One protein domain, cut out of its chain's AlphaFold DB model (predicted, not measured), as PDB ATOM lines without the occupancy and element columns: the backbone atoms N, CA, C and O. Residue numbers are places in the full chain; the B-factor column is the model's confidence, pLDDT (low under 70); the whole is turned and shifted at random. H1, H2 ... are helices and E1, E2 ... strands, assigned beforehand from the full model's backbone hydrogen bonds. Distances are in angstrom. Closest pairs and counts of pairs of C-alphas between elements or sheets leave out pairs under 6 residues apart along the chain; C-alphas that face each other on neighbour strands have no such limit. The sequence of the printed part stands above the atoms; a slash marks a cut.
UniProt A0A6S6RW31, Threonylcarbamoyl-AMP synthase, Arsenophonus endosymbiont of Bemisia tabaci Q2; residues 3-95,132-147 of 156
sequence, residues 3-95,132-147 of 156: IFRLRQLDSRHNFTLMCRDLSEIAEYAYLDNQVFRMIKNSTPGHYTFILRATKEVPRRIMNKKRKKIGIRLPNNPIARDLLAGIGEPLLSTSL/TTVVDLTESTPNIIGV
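This is residues 3 to 95 and 132 to 147 of the 156 residues of the protein "Threonylcarbamoyl-AMP synthase" of Arsenophonus endosymbiont of Bemisia tabaci Q2 (UniProt A0A6S6RW31). Look first for one twisted sheet of six strands through the body, with the helix H2 on one face along E3; E3 and E1 lie nearest the middle. H3 and H4 only graze this sheet, and H1 lies off it, farthest from the middle. The printed part has 109 residues, with four named helices and six named strands in the order H1 E1 H2 H3 E2 E3 H4 E4 E5 E6; the sheet is mixed, ordered E4 E1 E3 E2 E5 E6, and the class is mixed, helices and strands. The whole is compact and rounded, with a radius of gyration of the C-alphas of 13.1 A and spans of 37 by 33 by 29 A.

Find C-alpha 47 at (39.338, -6.223, 23.565); from there E2, residues 47 to 52, runs 16.1 A. E3, residues 68 to 72, is 13.4 A long. The other strands are E1, residues 16 to 18, E4, 90 to 92, E5, 133 to 136, and E6, 143 to 146, which ends with C-alpha 146 at (38.857, 3.657, 24.908). H4, residues 77 to 86, is 14.2 A long, and H3, residues 33 to 41, is 12.3 A. H2 is residues 22 to 28, 10.3 A; H1 is residues 3 to 7, beginning at C-alpha 3 (18.803, -4.435, 26.472).

The sheet is only just strongly twisted, with C-alphas up to 4.0 A off its best plane. The hairpin E2 and E3 is antiparallel, with N 71 and O 49 at 2.7 A. E1 is parallel to E3, with N 17 and O 70 at 2.8 A. Edge strand E4 is antiparallel to E1, with N 18 and O 90 at 2.8 A. On the other side of E2, E5 is parallel to it, with N 50 and O 135 at 2.8 A. The hairpin E5 and E6 is antiparallel, with N 136 and O 143 at 2.8 A. H2 is on the sheet over E3, at a height of 9.1 A, and runs along the strands at 27 degrees on the local plane; the closest C-alphas are those of Ile 25 and Ile 71, 7.3 A. H3 only grazes the sheet with residues 35 to 39, and H4 with residues 79 to 83. H2 and H3 are close but not clearly touching, their closest C-alphas, of Leu 22 and Lys 40, 7.4 A apart. H1 is not on the sheet. In H1, H3 and H4 every O i to N i+4 pair is within hydrogen-bond range; in H2 1 of 3 is, beside 4 of 4 O i to N i+3 pairs.

Go to Arg 5 and Asn 33 for the two C-alphas farthest apart, 37.8 A. Residues 96 to 131 are cut out, and C-alphas 95 and 132 are 12.0 A apart across the cut. The link from E2 to E3, residues 53 to 67, is long. Residues 64 to 66 have pLDDT under 70; the mean of the printed part is 89.9.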
ATOM      1  N   ILE A   3      17.516  -5.132  26.337       84.06
ATOM      2  CA  ILE A   3      18.803  -4.435  26.472       84.06
ATOM      3  C   ILE A   3      18.668  -2.917  26.265       84.06
ATOM      4  O   ILE A   3      19.241  -2.154  27.034       84.06
ATOM      5  N   PHE A   4      17.866  -2.451  25.294       81.62
ATOM      6  CA  PHE A   4      17.666  -1.006  25.088       81.62
ATOM      7  C   PHE A   4      17.005  -0.324  26.289       81.62
ATOM      8  O   PHE A   4      17.360   0.807  26.606       81.62
ATOM      9  N   ARG A   5      16.051  -0.999  26.944       83.56
ATOM     10  CA  ARG A   5      15.344  -0.449  28.110       83.56
ATOM     11  C   ARG A   5      16.272  -0.365  29.317       83.56
ATOM     12  O   ARG A   5      16.316   0.670  29.968       83.56
ATOM     13  N   LEU A   6      17.042  -1.426  29.553       87.38
ATOM     14  CA  LEU A   6      17.973  -1.526  30.676       87.38
ATOM     15  C   LEU A   6      19.150  -0.555  30.559       87.38
ATOM     16  O   LEU A   6      19.505   0.119  31.519       87.38
ATOM     17  N   ARG A   7      19.775  -0.490  29.382       88.00
ATOM     18  CA  ARG A   7      21.038   0.238  29.197       88.00
ATOM     19  C   ARG A   7      20.876   1.676  28.715       88.00
ATOM     20  O   ARG A   7      21.869   2.388  28.694       88.00
ATOM     21  N   GLN A   8      19.671   2.086  28.309       85.25
ATOM     22  CA  GLN A   8      19.376   3.434  27.793       85.25
ATOM     23  C   GLN A   8      20.403   3.925  26.751       85.25
ATOM     24  O   GLN A   8      20.843   5.072  26.762       85.25
ATOM     25  N   LEU A   9      20.815   3.023  25.852       82.38
ATOM     26  CA  LEU A   9      21.895   3.280  24.900       82.38
ATOM     27  C   LEU A   9      21.486   4.307  23.848       82.38
ATOM     28  O   LEU A   9      20.384   4.247  23.291       82.38
ATOM     29  N   ASP A  10      22.413   5.203  23.520       77.50
ATOM     30  CA  ASP A  10      22.218   6.157  22.440       77.50
ATOM     31  C   ASP A  10      22.341   5.497  21.051       77.50
ATOM     32  O   ASP A  10      22.772   4.357  20.877       77.50
ATOM     33  N   SER A  11      21.966   6.248  20.014       71.88
ATOM     34  CA  SER A  11      22.044   5.779  18.620       71.88
ATOM     35  C   SER A  11      23.470   5.606  18.067       71.88
ATOM     36  O   SER A  11      23.631   5.134  16.938       71.88
ATOM     37  N   ARG A  12      24.497   6.039  18.806       74.25
ATOM     38  CA  ARG A  12      25.911   5.973  18.414       74.25
ATOM     39  C   ARG A  12      26.588   4.730  18.987       74.25
ATOM     40  O   ARG A  12      27.542   4.255  18.370       74.25
ATOM     41  N   HIS A  13      26.085   4.202  20.099       81.44
ATOM     42  CA  HIS A  13      26.610   3.021  20.763       81.44
ATOM     43  C   HIS A  13      26.549   1.798  19.841       81.44
ATOM     44  O   HIS A  13      25.505   1.460  19.278       81.44
ATOM     45  N   ASN A  14      27.681   1.111  19.686       84.62
ATOM     46  CA  ASN A  14      27.728  -0.141  18.942       84.62
ATOM     47  C   ASN A  14      27.300  -1.286  19.857       84.62
ATOM     48  O   ASN A  14      27.770  -1.387  20.988       84.62
ATOM     49  N   PHE A  15      26.425  -2.161  19.374       90.75
ATOM     50  CA  PHE A  15      26.270  -3.465  20.005       90.75
ATOM     51  C   PHE A  15      27.507  -4.319  19.758       90.75
ATOM     52  O   PHE A  15      28.228  -4.100  18.781       90.75
ATOM     53  N   THR A  16      27.709  -5.311  20.617       93.44
ATOM     54  CA  THR A  16      28.810  -6.257  20.496       93.44
ATOM     55  C   THR A  16      28.260  -7.644  20.217       93.44
ATOM     56  O   THR A  16      27.444  -8.150  20.981       93.44
ATOM     57  N   LEU A  17      28.716  -8.282  19.144       95.00
ATOM     58  CA  LEU A  17      28.570  -9.720  18.977       95.00
ATOM     59  C   LEU A  17      29.727 -10.396  19.707       95.00
ATOM     60  O   LEU A  17      30.901 -10.114  19.457       95.00
ATOM     61  N   MET A  18      29.380 -11.240  20.668       95.31
ATOM     62  CA  MET A  18      30.330 -12.077  21.371       95.31
ATOM     63  C   MET A  18      30.463 -13.375  20.585       95.31
ATOM     64  O   MET A  18      29.476 -14.090  20.424       95.31
ATOM     65  N   CYS A  19      31.662 -13.630  20.072       95.38
ATOM     66  CA  CYS A  19      31.944 -14.729  19.160       95.38
ATOM     67  C   CYS A  19      32.868 -15.764  19.803       95.38
ATOM     68  O   CYS A  19      33.696 -15.432  20.657       95.38
ATOM     69  N   ARG A  20      32.755 -17.018  19.374       94.12
ATOM     70  CA  ARG A  20      33.537 -18.156  19.890       94.12
ATOM     71  C   ARG A  20      34.953 -18.236  19.322       94.12
ATOM     72  O   ARG A  20      35.879 -18.598  20.045       94.12
ATOM     73  N   ASP A  21      35.134 -17.899  18.046       93.25
ATOM     74  CA  ASP A  21      36.423 -17.946  17.355       93.25
ATOM     75  C   ASP A  21      36.490 -16.973  16.160       93.25
ATOM     76  O   ASP A  21      35.522 -16.290  15.827       93.25
ATOM     77  N   LEU A  22      37.668 -16.876  15.533       93.56
ATOM     78  CA  LEU A  22      37.913 -15.987  14.388       93.56
ATOM     79  C   LEU A  22      37.100 -16.364  13.143       93.56
ATOM     80  O   LEU A  22      36.840 -15.491  12.315       93.56
ATOM     81  N   SER A  23      36.737 -17.640  12.992       93.69
ATOM     82  CA  SER A  23      35.962 -18.109  11.841       93.69
ATOM     83  C   SER A  23      34.549 -17.553  11.931       93.69
ATOM     84  O   SER A  23      34.073 -16.957  10.973       93.69
ATOM     85  N   GLU A  24      33.942 -17.634  13.119       95.12
ATOM     86  CA  GLU A  24      32.629 -17.044  13.376       95.12
ATOM     87  C   GLU A  24      32.656 -15.519  13.173       95.12
ATOM     88  O   GLU A  24      31.762 -14.965  12.544       95.12
ATOM     89  N   ILE A  25      33.721 -14.816  13.587       95.56
ATOM     90  CA  ILE A  25      33.844 -13.369  13.316       95.56
ATOM     91  C   ILE A  25      33.776 -13.065  11.814       95.56
ATOM     92  O   ILE A  25      33.114 -12.103  11.421       95.56
ATOM     93  N   ALA A  26      34.454 -13.859  10.980       95.38
ATOM     94  CA  ALA A  26      34.521 -13.633   9.538       95.38
ATOM     95  C   ALA A  26      33.155 -13.765   8.834       95.38
ATOM     96  O   ALA A  26      32.976 -13.224   7.742       95.38
ATOM     97  N   GLU A  27      32.180 -14.434   9.455       95.56
ATOM     98  CA  GLU A  27      30.805 -14.523   8.950       95.56
ATOM     99  C   GLU A  27      30.033 -13.207   9.161       95.56
ATOM    100  O   GLU A  27      29.281 -12.759   8.287       95.56
ATOM    101  N   TYR A  28      30.264 -12.526  10.289       95.12
ATOM    102  CA  TYR A  28      29.520 -11.322  10.692       95.12
ATOM    103  C   TYR A  28      30.260 -10.005  10.425       95.12
ATOM    104  O   TYR A  28      29.641  -8.934  10.391       95.12
ATOM    105  N   ALA A  29      31.572 -10.047  10.211       95.56
ATOM    106  CA  ALA A  29      32.396  -8.870   9.987       95.56
ATOM    107  C   ALA A  29      33.455  -9.099   8.903       95.56
ATOM    108  O   ALA A  29      34.039 -10.170   8.775       95.56
ATOM    109  N   TYR A  30      33.738  -8.048   8.133       94.38
ATOM    110  CA  TYR A  30      34.820  -8.079   7.155       94.38
ATOM    111  C   TYR A  30      36.172  -8.027   7.865       94.38
ATOM    112  O   TYR A  30      36.458  -7.069   8.587       94.38
ATOM    113  N   LEU A  31      37.007  -9.030   7.604       93.81
ATOM    114  CA  LEU A  31      38.385  -9.113   8.071       93.81
ATOM    115  C   LEU A  31      39.313  -9.117   6.858       93.81
ATOM    116  O   LEU A  31      39.311 -10.067   6.078       93.81
ATOM    117  N   ASP A  32      40.107  -8.064   6.690       92.12
ATOM    118  CA  ASP A  32      41.248  -8.137   5.782       92.12
ATOM    119  C   ASP A  32      42.444  -8.829   6.462       92.12
ATOM    120  O   ASP A  32      42.424  -9.163   7.651       92.12
ATOM    121  N   ASN A  33      43.521  -9.046   5.704       92.81
ATOM    122  CA  ASN A  33      44.708  -9.737   6.204       92.81
ATOM    123  C   ASN A  33      45.414  -9.007   7.357       92.81
ATOM    124  O   ASN A  33      46.135  -9.645   8.126       92.81
ATOM    125  N   GLN A  34      45.310  -7.680   7.441       92.19
ATOM    126  CA  GLN A  34      45.935  -6.893   8.502       92.19
ATOM    127  C   GLN A  34      45.097  -6.987   9.777       92.19
ATOM    128  O   GLN A  34      45.620  -7.389  10.816       92.19
ATOM    129  N   VAL A  35      43.795  -6.725   9.670       93.25
ATOM    130  CA  VAL A  35      42.822  -6.825  10.761       93.25
ATOM    131  C   VAL A  35      42.800  -8.238  11.337       93.25
ATOM    132  O   VAL A  35      42.883  -8.403  12.551       93.25
ATOM    133  N   PHE A  36      42.775  -9.273  10.492       94.00
ATOM    134  CA  PHE A  36      42.814 -10.665  10.946       94.00
ATOM    135  C   PHE A  36      44.047 -10.952  11.815       94.00
ATOM    136  O   PHE A  36      43.929 -11.554  12.880       94.00
ATOM    137  N   ARG A  37      45.234 -10.496  11.387       93.00
ATOM    138  CA  ARG A  37      46.482 -10.674  12.147       93.00
ATOM    139  C   ARG A  37      46.458  -9.909  13.469       93.00
ATOM    140  O   ARG A  37      46.864 -10.473  14.480       93.00
ATOM    141  N   MET A  38      45.957  -8.674  13.471       92.38
ATOM    142  CA  MET A  38      45.812  -7.870  14.690       92.38
ATOM    143  C   MET A  38      44.889  -8.548  15.701       92.38
ATOM    144  O   MET A  38      45.270  -8.728  16.851       92.38
ATOM    145  N   ILE A  39      43.702  -8.986  15.270       93.62
ATOM    146  CA  ILE A  39      42.751  -9.661  16.158       93.62
ATOM    147  C   ILE A  39      43.359 -10.968  16.660       93.62
ATOM    148  O   ILE A  39      43.377 -11.188  17.865       93.62
ATOM    149  N   LYS A  40      43.918 -11.808  15.783       92.88
ATOM    150  CA  LYS A  40      44.530 -13.088  16.172       92.88
ATOM    151  C   LYS A  40      45.633 -12.930  17.223       92.88
ATOM    152  O   LYS A  40      45.713 -13.749  18.129       92.88
ATOM    153  N   ASN A  41      46.469 -11.899  17.111       91.12
ATOM    154  CA  ASN A  41      47.568 -11.661  18.051       91.12
ATOM    155  C   ASN A  41      47.112 -11.008  19.367       91.12
ATOM    156  O   ASN A  41      47.839 -11.064  20.355       91.12
ATOM    157  N   SER A  42      45.915 -10.422  19.381       88.88
ATOM    158  CA  SER A  42      45.332  -9.721  20.530       88.88
ATOM    159  C   SER A  42      44.112 -10.448  21.113       88.88
ATOM    160  O   SER A  42      43.387  -9.883  21.928       88.88
ATOM    161  N   THR A  43      43.844 -11.693  20.704       86.12
ATOM    162  CA  THR A  43      42.722 -12.509  21.198       86.12
ATOM    163  C   THR A  43      43.178 -13.900  21.633       86.12
ATOM    164  O   THR A  43      44.175 -14.408  21.121       86.12
ATOM    165  N   PRO A  44      42.444 -14.546  22.562       80.75
ATOM    166  CA  PRO A  44      41.210 -14.085  23.226       80.75
ATOM    167  C   PRO A  44      41.469 -13.031  24.315       80.75
ATOM    168  O   PRO A  44      42.571 -12.949  24.848       80.75
ATOM    169  N   GLY A  45      40.446 -12.253  24.694       76.19
ATOM    170  CA  GLY A  45      40.516 -11.448  25.920       76.19
ATOM    171  C   GLY A  45      40.027 -10.006  25.819       76.19
ATOM    172  O   GLY A  45      38.924  -9.741  25.351       76.19
ATOM    173  N   HIS A  46      40.812  -9.093  26.392       86.94
ATOM    174  CA  HIS A  46      40.412  -7.778  26.913       86.94
ATOM    175  C   HIS A  46      40.062  -6.710  25.865       86.94
ATOM    176  O   HIS A  46      40.170  -5.517  26.146       86.94
ATOM    177  N   TYR A  47      39.610  -7.117  24.680       93.56
ATOM    178  CA  TYR A  47      39.338  -6.223  23.565       93.56
ATOM    179  C   TYR A  47      37.913  -6.357  23.043       93.56
ATOM    180  O   TYR A  47      37.336  -7.446  23.003       93.56
ATOM    181  N   THR A  48      37.377  -5.226  22.600       94.81
ATOM    182  CA  THR A  48      36.209  -5.164  21.725       94.81
ATOM    183  C   THR A  48      36.629  -4.453  20.443       94.81
ATOM    184  O   THR A  48      37.063  -3.301  20.479       94.81
ATOM    185  N   PHE A  49      36.502  -5.127  19.306       95.56
ATOM    186  CA  PHE A  49      36.873  -4.585  18.002       95.56
ATOM    187  C   PHE A  49      35.649  -4.024  17.299       95.56
ATOM    188  O   PHE A  49      34.659  -4.728  17.125       95.56
ATOM    189  N   ILE A  50      35.699  -2.771  16.863       95.06
ATOM    190  CA  ILE A  50      34.672  -2.218  15.984       95.06
ATOM    191  C   ILE A  50      35.089  -2.532  14.551       95.06
ATOM    192  O   ILE A  50      36.153  -2.115  14.099       95.06
ATOM    193  N   LEU A  51      34.241  -3.273  13.844       95.44
ATOM    194  CA  LEU A  51      34.495  -3.774  12.497       95.44
ATOM    195  C   LEU A  51      33.361  -3.410  11.545       95.44
ATOM    196  O   LEU A  51      32.251  -3.058  11.958       95.44
ATOM    197  N   ARG A  52      33.636  -3.495  10.241       93.94
ATOM    198  CA  ARG A  52      32.607  -3.346   9.208       93.94
ATOM    199  C   ARG A  52      31.753  -4.609   9.190       93.94
ATOM    200  O   ARG A  52      32.273  -5.695   8.962       93.94
ATOM    201  N   ALA A  53      30.454  -4.456   9.406       93.94
ATOM    202  CA  ALA A  53      29.518  -5.570   9.456       93.94
ATOM    203  C   ALA A  53      29.223  -6.133   8.055       93.94
ATOM    204  O   ALA A  53      29.111  -5.376   7.081       93.94
ATOM    205  N   THR A  54      29.050  -7.450   7.963       93.81
ATOM    206  CA  THR A  54      28.549  -8.134   6.762       93.81
ATOM    207  C   THR A  54      27.025  -7.973   6.659       93.81
ATOM    208  O   THR A  54      26.394  -7.226   7.411       93.81
ATOM    209  N   LYS A  55      26.403  -8.629   5.672       91.31
ATOM    210  CA  LYS A  55      24.939  -8.616   5.512       91.31
ATOM    211  C   LYS A  55      24.219  -9.529   6.510       91.31
ATOM    212  O   LYS A  55      23.027  -9.313   6.714       91.31
ATOM    213  N   GLU A  56      24.935 -10.473   7.122       91.81
ATOM    214  CA  GLU A  56      24.389 -11.400   8.119       91.81
ATOM    215  C   GLU A  56      23.967 -10.676   9.399       91.81
ATOM    216  O   GLU A  56      23.030 -11.083  10.080       91.81
ATOM    217  N   VAL A  57      24.595  -9.537   9.706       91.12
ATOM    218  CA  VAL A  57      24.235  -8.731  10.875       91.12
ATOM    219  C   VAL A  57      22.916  -7.983  10.618       91.12
ATOM    220  O   VAL A  57      22.834  -7.144   9.710       91.12
ATOM    221  N   PRO A  58      21.867  -8.179  11.443       88.06
ATOM    222  CA  PRO A  58      20.603  -7.477  11.265       88.06
ATOM    223  C   PRO A  58      20.742  -5.952  11.366       88.06
ATOM    224  O   PRO A  58      21.311  -5.399  12.309       88.06
ATOM    225  N   ARG A  59      20.088  -5.221  10.450       84.31
ATOM    226  CA  ARG A  59      20.108  -3.738  10.401       84.31
ATOM    227  C   ARG A  59      19.678  -3.034  11.689       84.31
ATOM    228  O   ARG A  59      19.974  -1.855  11.850       84.31
ATOM    229  N   ARG A  60      18.941  -3.717  12.568       82.06
ATOM    230  CA  ARG A  60      18.467  -3.159  13.843       82.06
ATOM    231  C   ARG A  60      19.571  -3.042  14.897       82.06
ATOM    232  O   ARG A  60      19.441  -2.179  15.756       82.06
ATOM    233  N   ILE A  61      20.613  -3.870  14.818       79.81
ATOM    234  CA  ILE A  61      21.717  -3.908  15.792       79.81
ATOM    235  C   ILE A  61      23.017  -3.306  15.243       79.81
ATOM    236  O   ILE A  61      23.947  -3.039  15.996       79.81
ATOM    237  N   MET A  62      23.073  -3.045  13.935       79.44
ATOM    238  CA  MET A  62      24.160  -2.287  13.321       79.44
ATOM    239  C   MET A  62      24.025  -0.791  13.599       79.44
ATOM    240  O   MET A  62      22.925  -0.230  13.533       79.44
ATOM    241  N   ASN A  63      25.158  -0.103  13.755       74.00
ATOM    242  CA  ASN A  63      25.161   1.354  13.701       74.00
ATOM    243  C   ASN A  63      24.758   1.813  12.288       74.00
ATOM    244  O   ASN A  63      25.534   1.711  11.332       74.00
ATOM    245  N   LYS A  64      23.526   2.322  12.152       66.06
ATOM    246  CA  LYS A  64      22.880   2.612  10.858       66.06
ATOM    247  C   LYS A  64      23.664   3.580   9.975       66.06
ATOM    248  O   LYS A  64      23.597   3.459   8.756       66.06
ATOM    249  N   LYS A  65      24.400   4.527  10.568       68.06
ATOM    250  CA  LYS A  65      25.173   5.518   9.804       68.06
ATOM    251  C   LYS A  65      26.479   4.947   9.261       68.06
ATOM    252  O   LYS A  65      26.931   5.398   8.217       68.06
ATOM    253  N   ARG A  66      27.089   3.982   9.958       68.31
ATOM    254  CA  ARG A  66      28.459   3.532   9.665       68.31
ATOM    255  C   ARG A  66      28.585   2.055   9.278       68.31
ATOM    256  O   ARG A  66      29.666   1.648   8.876       68.31
ATOM    257  N   LYS A  67      27.504   1.265   9.359       85.94
ATOM    258  CA  LYS A  67      27.504  -0.197   9.126       85.94
ATOM    259  C   LYS A  67      28.598  -0.909   9.938       85.94
ATOM    260  O   LYS A  67      29.284  -1.795   9.435       85.94
ATOM    261  N   LYS A  68      28.778  -0.460  11.182       91.50
ATOM    262  CA  LYS A  68      29.767  -0.988  12.125       91.50
ATOM    263  C   LYS A  68      29.092  -1.899  13.147       91.50
ATOM    264  O   LYS A  68      27.919  -1.680  13.475       91.50
ATOM    265  N   ILE A  69      29.839  -2.881  13.633       93.69
ATOM    266  CA  ILE A  69      29.453  -3.781  14.720       93.69
ATOM    267  C   ILE A  69      30.652  -3.987  15.649       93.69
ATOM    268  O   ILE A  69      31.791  -4.027  15.184       93.69
ATOM    269  N   GLY A  70      30.409  -4.057  16.956       94.50
ATOM    270  CA  GLY A  70      31.413  -4.486  17.922       94.50
ATOM    271  C   GLY A  70      31.556  -6.006  17.882       94.50
ATOM    272  O   GLY A  70      30.565  -6.717  17.750       94.50
ATOM    273  N   ILE A  71      32.771  -6.509  18.016       95.25
ATOM    274  CA  ILE A  71      33.083  -7.934  18.060       95.25
ATOM    275  C   ILE A  71      33.968  -8.198  19.271       95.25
ATOM    276  O   ILE A  71      34.931  -7.469  19.513       95.25
ATOM    277  N   ARG A  72      33.660  -9.253  20.026       94.75
ATOM    278  CA  ARG A  72      34.432  -9.658  21.203       94.75
ATOM    279  C   ARG A  72      34.649 -11.163  21.226       94.75
ATOM    280  O   ARG A  72      33.695 -11.918  21.095       94.75
ATOM    281  N   LEU A  73      35.891 -11.574  21.483       94.44
ATOM    282  CA  LEU A  73      36.260 -12.968  21.732       94.44
ATOM    283  C   LEU A  73      36.539 -13.156  23.237       94.44
ATOM    284  O   LEU A  73      37.611 -12.758  23.713       94.44
ATOM    285  N   PRO A  74      35.582 -13.670  24.034       92.31
ATOM    286  CA  PRO A  74      35.730 -13.738  25.481       92.31
ATOM    287  C   PRO A  74      36.738 -14.821  25.892       92.31
ATOM    288  O   PRO A  74      36.752 -15.918  25.342       92.31
ATOM    289  N   ASN A  75      37.546 -14.536  26.920       89.75
ATOM    290  CA  ASN A  75      38.425 -15.533  27.550       89.75
ATOM    291  C   ASN A  75      37.824 -16.144  28.836       89.75
ATOM    292  O   ASN A  75      38.446 -16.979  29.482       89.75
ATOM    293  N   ASN A  76      36.622 -15.719  29.235       89.44
ATOM    294  CA  ASN A  76      35.947 -16.247  30.418       89.44
ATOM    295  C   ASN A  76      35.334 -17.635  30.106       89.44
ATOM    296  O   ASN A  76      34.597 -17.730  29.121       89.44
ATOM    297  N   PRO A  77      35.591 -18.682  30.918       91.62
ATOM    298  CA  PRO A  77      35.073 -20.031  30.671       91.62
ATOM    299  C   PRO A  77      33.545 -20.101  30.564       91.62
ATOM    300  O   PRO A  77      33.044 -20.658  29.598       91.62
ATOM    301  N   ILE A  78      32.811 -19.439  31.465       93.06
ATOM    302  CA  ILE A  78      31.337 -19.414  31.459       93.06
ATOM    303  C   ILE A  78      30.816 -18.835  30.140       93.06
ATOM    304  O   ILE A  78      29.932 -19.408  29.509       93.06
ATOM    305  N   ALA A  79      31.384 -17.713  29.690       92.31
ATOM    306  CA  ALA A  79      30.991 -17.094  28.426       92.31
ATOM    307  C   ALA A  79      31.293 -17.997  27.218       92.31
ATOM    308  O   ALA A  79      30.509 -18.039  26.273       92.31
ATOM    309  N   ARG A  80      32.417 -18.722  27.244       92.50
ATOM    310  CA  ARG A  80      32.804 -19.653  26.176       92.50
ATOM    311  C   ARG A  80      31.898 -20.879  26.134       92.50
ATOM    312  O   ARG A  80      31.467 -21.255  25.049       92.50
ATOM    313  N   ASP A  81      31.578 -21.452  27.288       94.81
ATOM    314  CA  ASP A  81      30.688 -22.607  27.394       94.81
ATOM    315  C   ASP A  81      29.257 -22.238  26.985       94.81
ATOM    316  O   ASP A  81      28.602 -22.997  26.273       94.81
ATOM    317  N   LEU A  82      28.799 -21.032  27.342       94.69
ATOM    318  CA  LEU A  82      27.507 -20.507  26.900       94.69
ATOM    319  C   LEU A  82      27.447 -20.368  25.371       94.69
ATOM    320  O   LEU A  82      26.494 -20.832  24.752       94.69
ATOM    321  N   LEU A  83      28.475 -19.776  24.755       94.75
ATOM    322  CA  LEU A  83      28.566 -19.668  23.294       94.75
ATOM    323  C   LEU A  83      28.614 -21.044  22.621       94.75
ATOM    324  O   LEU A  83      27.961 -21.254  21.603       94.75
ATOM    325  N   ALA A  84      29.356 -21.994  23.195       93.94
ATOM    326  CA  ALA A  84      29.437 -23.354  22.674       93.94
ATOM    327  C   ALA A  84      28.088 -24.086  22.751       93.94
ATOM    328  O   ALA A  84      27.732 -24.792  21.810       93.94
ATOM    329  N   GLY A  85      27.335 -23.905  23.840       94.69
ATOM    330  CA  GLY A  85      26.010 -24.500  24.017       94.69
ATOM    331  C   GLY A  85      24.939 -23.900  23.103       94.69
ATOM    332  O   GLY A  85      24.035 -24.614  22.680       94.69
ATOM    333  N   ILE A  86      25.049 -22.608  22.783       94.50
ATOM    334  CA  ILE A  86      24.123 -21.901  21.885       94.50
ATOM    335  C   ILE A  86      24.438 -22.192  20.412       94.50
ATOM    336  O   ILE A  86      23.524 -22.394  19.618       94.50
ATOM    337  N   GLY A  87      25.723 -22.257  20.051       93.38
ATOM    338  CA  GLY A  87      26.171 -22.569  18.692       93.38
ATOM    339  C   GLY A  87      26.124 -21.398  17.702       93.38
ATOM    340  O   GLY A  87      26.384 -21.618  16.524       93.38
ATOM    341  N   GLU A  88      25.833 -20.183  18.170       93.69
ATOM    342  CA  GLU A  88      25.806 -18.937  17.393       93.69
ATOM    343  C   GLU A  88      26.278 -17.743  18.255       93.69
ATOM    344  O   GLU A  88      26.289 -17.845  19.491       93.69
ATOM    345  N   PRO A  89      26.662 -16.597  17.653       94.69
ATOM    346  CA  PRO A  89      27.111 -15.441  18.418       94.69
ATOM    347  C   PRO A  89      26.021 -14.843  19.299       94.69
ATOM    348  O   PRO A  89      24.860 -14.699  18.910       94.69
ATOM    349  N   LEU A  90      26.441 -14.332  20.452       94.44
ATOM    350  CA  LEU A  90      25.557 -13.635  21.376       94.44
ATOM    351  C   LEU A  90      25.612 -12.123  21.190       94.44
ATOM    352  O   LEU A  90      26.661 -11.491  21.340       94.44
ATOM    353  N   LEU A  91      24.452 -11.511  20.958       93.25
ATOM    354  CA  LEU A  91      24.308 -10.062  21.045       93.25
ATOM    355  C   LEU A  91      24.455  -9.605  22.499       93.25
ATOM    356  O   LEU A  91      23.701 -10.020  23.375       93.25
ATOM    357  N   SER A  92      25.394  -8.701  22.745       91.81
ATOM    358  CA  SER A  92      25.788  -8.283  24.084       91.81
ATOM    359  C   SER A  92      26.161  -6.801  24.145       91.81
ATOM    360  O   SER A  92      26.367  -6.126  23.130       91.81
ATOM    361  N   THR A  93      26.237  -6.292  25.372       90.88
ATOM    362  CA  THR A  93      26.756  -4.968  25.729       90.88
ATOM    363  C   THR A  93      27.394  -5.064  27.107       90.88
ATOM    364  O   THR A  93      26.944  -5.875  27.915       90.88
ATOM    365  N   SER A  94      28.360  -4.202  27.425       88.62
ATOM    366  CA  SER A  94      28.799  -4.042  28.817       88.62
ATOM    367  C   SER A  94      27.614  -3.640  29.700       88.62
ATOM    368  O   SER A  94      26.814  -2.782  29.307       88.62
ATOM    369  N   LEU A  95      27.501  -4.253  30.878       89.62
ATOM    370  CA  LEU A  95      26.466  -3.939  31.857       89.62
ATOM    371  C   LEU A  95      26.930  -2.766  32.721       89.62
ATOM    372  O   LEU A  95      27.508  -2.969  33.773       89.62
ATOM    373  N   THR A 132      36.732  -3.740  28.563       89.06
ATOM    374  CA  THR A 132      37.629  -4.055  27.452       89.06
ATOM    375  C   THR A 132      38.149  -2.777  26.811       89.06
ATOM    376  O   THR A 132      37.401  -1.816  26.658       89.06
ATOM    377  N   THR A 133      39.377  -2.812  26.313       93.25
ATOM    378  CA  THR A 133      39.883  -1.786  25.396       93.25
ATOM    379  C   THR A 133      39.149  -1.874  24.065       93.25
ATOM    380  O   THR A 133      39.005  -2.956  23.491       93.25
ATOM    381  N   VAL A 134      38.635  -0.743  23.596       93.56
ATOM    382  CA  VAL A 134      37.823  -0.665  22.383       93.56
ATOM    383  C   VAL A 134      38.680  -0.114  21.254       93.56
ATOM    384  O   VAL A 134      39.158   1.017  21.329       93.56
ATOM    385  N   VAL A 135      38.848  -0.905  20.195       94.69
ATOM    386  CA  VAL A 135      39.669  -0.546  19.031       94.69
ATOM    387  C   VAL A 135      38.797  -0.553  17.781       94.69
ATOM    388  O   VAL A 135      38.184  -1.566  17.447       94.69
ATOM    389  N   ASP A 136      38.721   0.575  17.084       94.50
ATOM    390  CA  ASP A 136      38.067   0.690  15.784       94.50
ATOM    391  C   ASP A 136      39.050   0.315  14.671       94.50
ATOM    392  O   ASP A 136      40.052   0.989  14.450       94.50
ATOM    393  N   LEU A 137      38.747  -0.792  13.991       95.00
ATOM    394  CA  LEU A 137      39.535  -1.388  12.909       95.00
ATOM    395  C   LEU A 137      38.795  -1.296  11.563       95.00
ATOM    396  O   LEU A 137      38.982  -2.120  10.672       95.00
ATOM    397  N   THR A 138      37.871  -0.346  11.424       91.56
ATOM    398  CA  THR A 138      37.082  -0.190  10.187       91.56
ATOM    399  C   THR A 138      37.804   0.567   9.079       91.56
ATOM    400  O   THR A 138      37.420   0.427   7.917       91.56
ATOM    401  N   GLU A 139      38.803   1.361   9.451       88.38
ATOM    402  CA  GLU A 139      39.680   2.110   8.553       88.38
ATOM    403  C   GLU A 139      41.056   1.426   8.484       88.38
ATOM    404  O   GLU A 139      41.351   0.520   9.262       88.38
ATOM    405  N   SER A 140      41.926   1.871   7.574       84.31
ATOM    406  CA  SER A 140      43.268   1.291   7.381       84.31
ATOM    407  C   SER A 140      44.199   1.421   8.590       84.31
ATOM    408  O   SER A 140      45.156   0.662   8.723       84.31
ATOM    409  N   THR A 141      43.952   2.409   9.446       88.50
ATOM    410  CA  THR A 141      44.730   2.665  10.661       88.50
ATOM    411  C   THR A 141      43.857   2.391  11.881       88.50
ATOM    412  O   THR A 141      42.777   2.990  11.969       88.50
ATOM    413  N   PRO A 142      44.296   1.534  12.823       93.12
ATOM    414  CA  PRO A 142      43.585   1.319  14.074       93.12
ATOM    415  C   PRO A 142      43.343   2.635  14.812       93.12
ATOM    416  O   PRO A 142      44.232   3.475  14.920       93.12
ATOM    417  N   ASN A 143      42.131   2.811  15.327       93.44
ATOM    418  CA  ASN A 143      41.777   3.960  16.149       93.44
ATOM    419  C   ASN A 143      41.309   3.484  17.524       93.44
ATOM    420  O   ASN A 143      40.313   2.771  17.644       93.44
ATOM    421  N   ILE A 144      42.020   3.884  18.570       93.19
ATOM    422  CA  ILE A 144      41.710   3.493  19.942       93.19
ATOM    423  C   ILE A 144      40.587   4.393  20.464       93.19
ATOM    424  O   ILE A 144      40.746   5.604  20.587       93.19
ATOM    425  N   ILE A 145      39.432   3.797  20.759       89.50
ATOM    426  CA  ILE A 145      38.236   4.515  21.221       89.50
ATOM    427  C   ILE A 145      38.218   4.648  22.745       89.50
ATOM    428  O   ILE A 145      37.720   5.639  23.270       89.50
ATOM    429  N   GLY A 146      38.759   3.657  23.451       85.88
ATOM    430  CA  GLY A 146      38.857   3.657  24.908       85.88
ATOM    431  C   GLY A 146      39.847   2.603  25.383       85.88
ATOM    432  O   GLY A 146      39.911   1.518  24.801       85.88
ATOM    433  N   VAL A 147      40.624   2.927  26.417       85.88
ATOM    434  CA  VAL A 147      41.707   2.088  26.950       85.88
ATOM    435  C   VAL A 147      41.393   1.704  28.379       85.88
ATOM    436  O   VAL A 147      41.182   2.577  29.211       85.88
TER     437      VAL A 147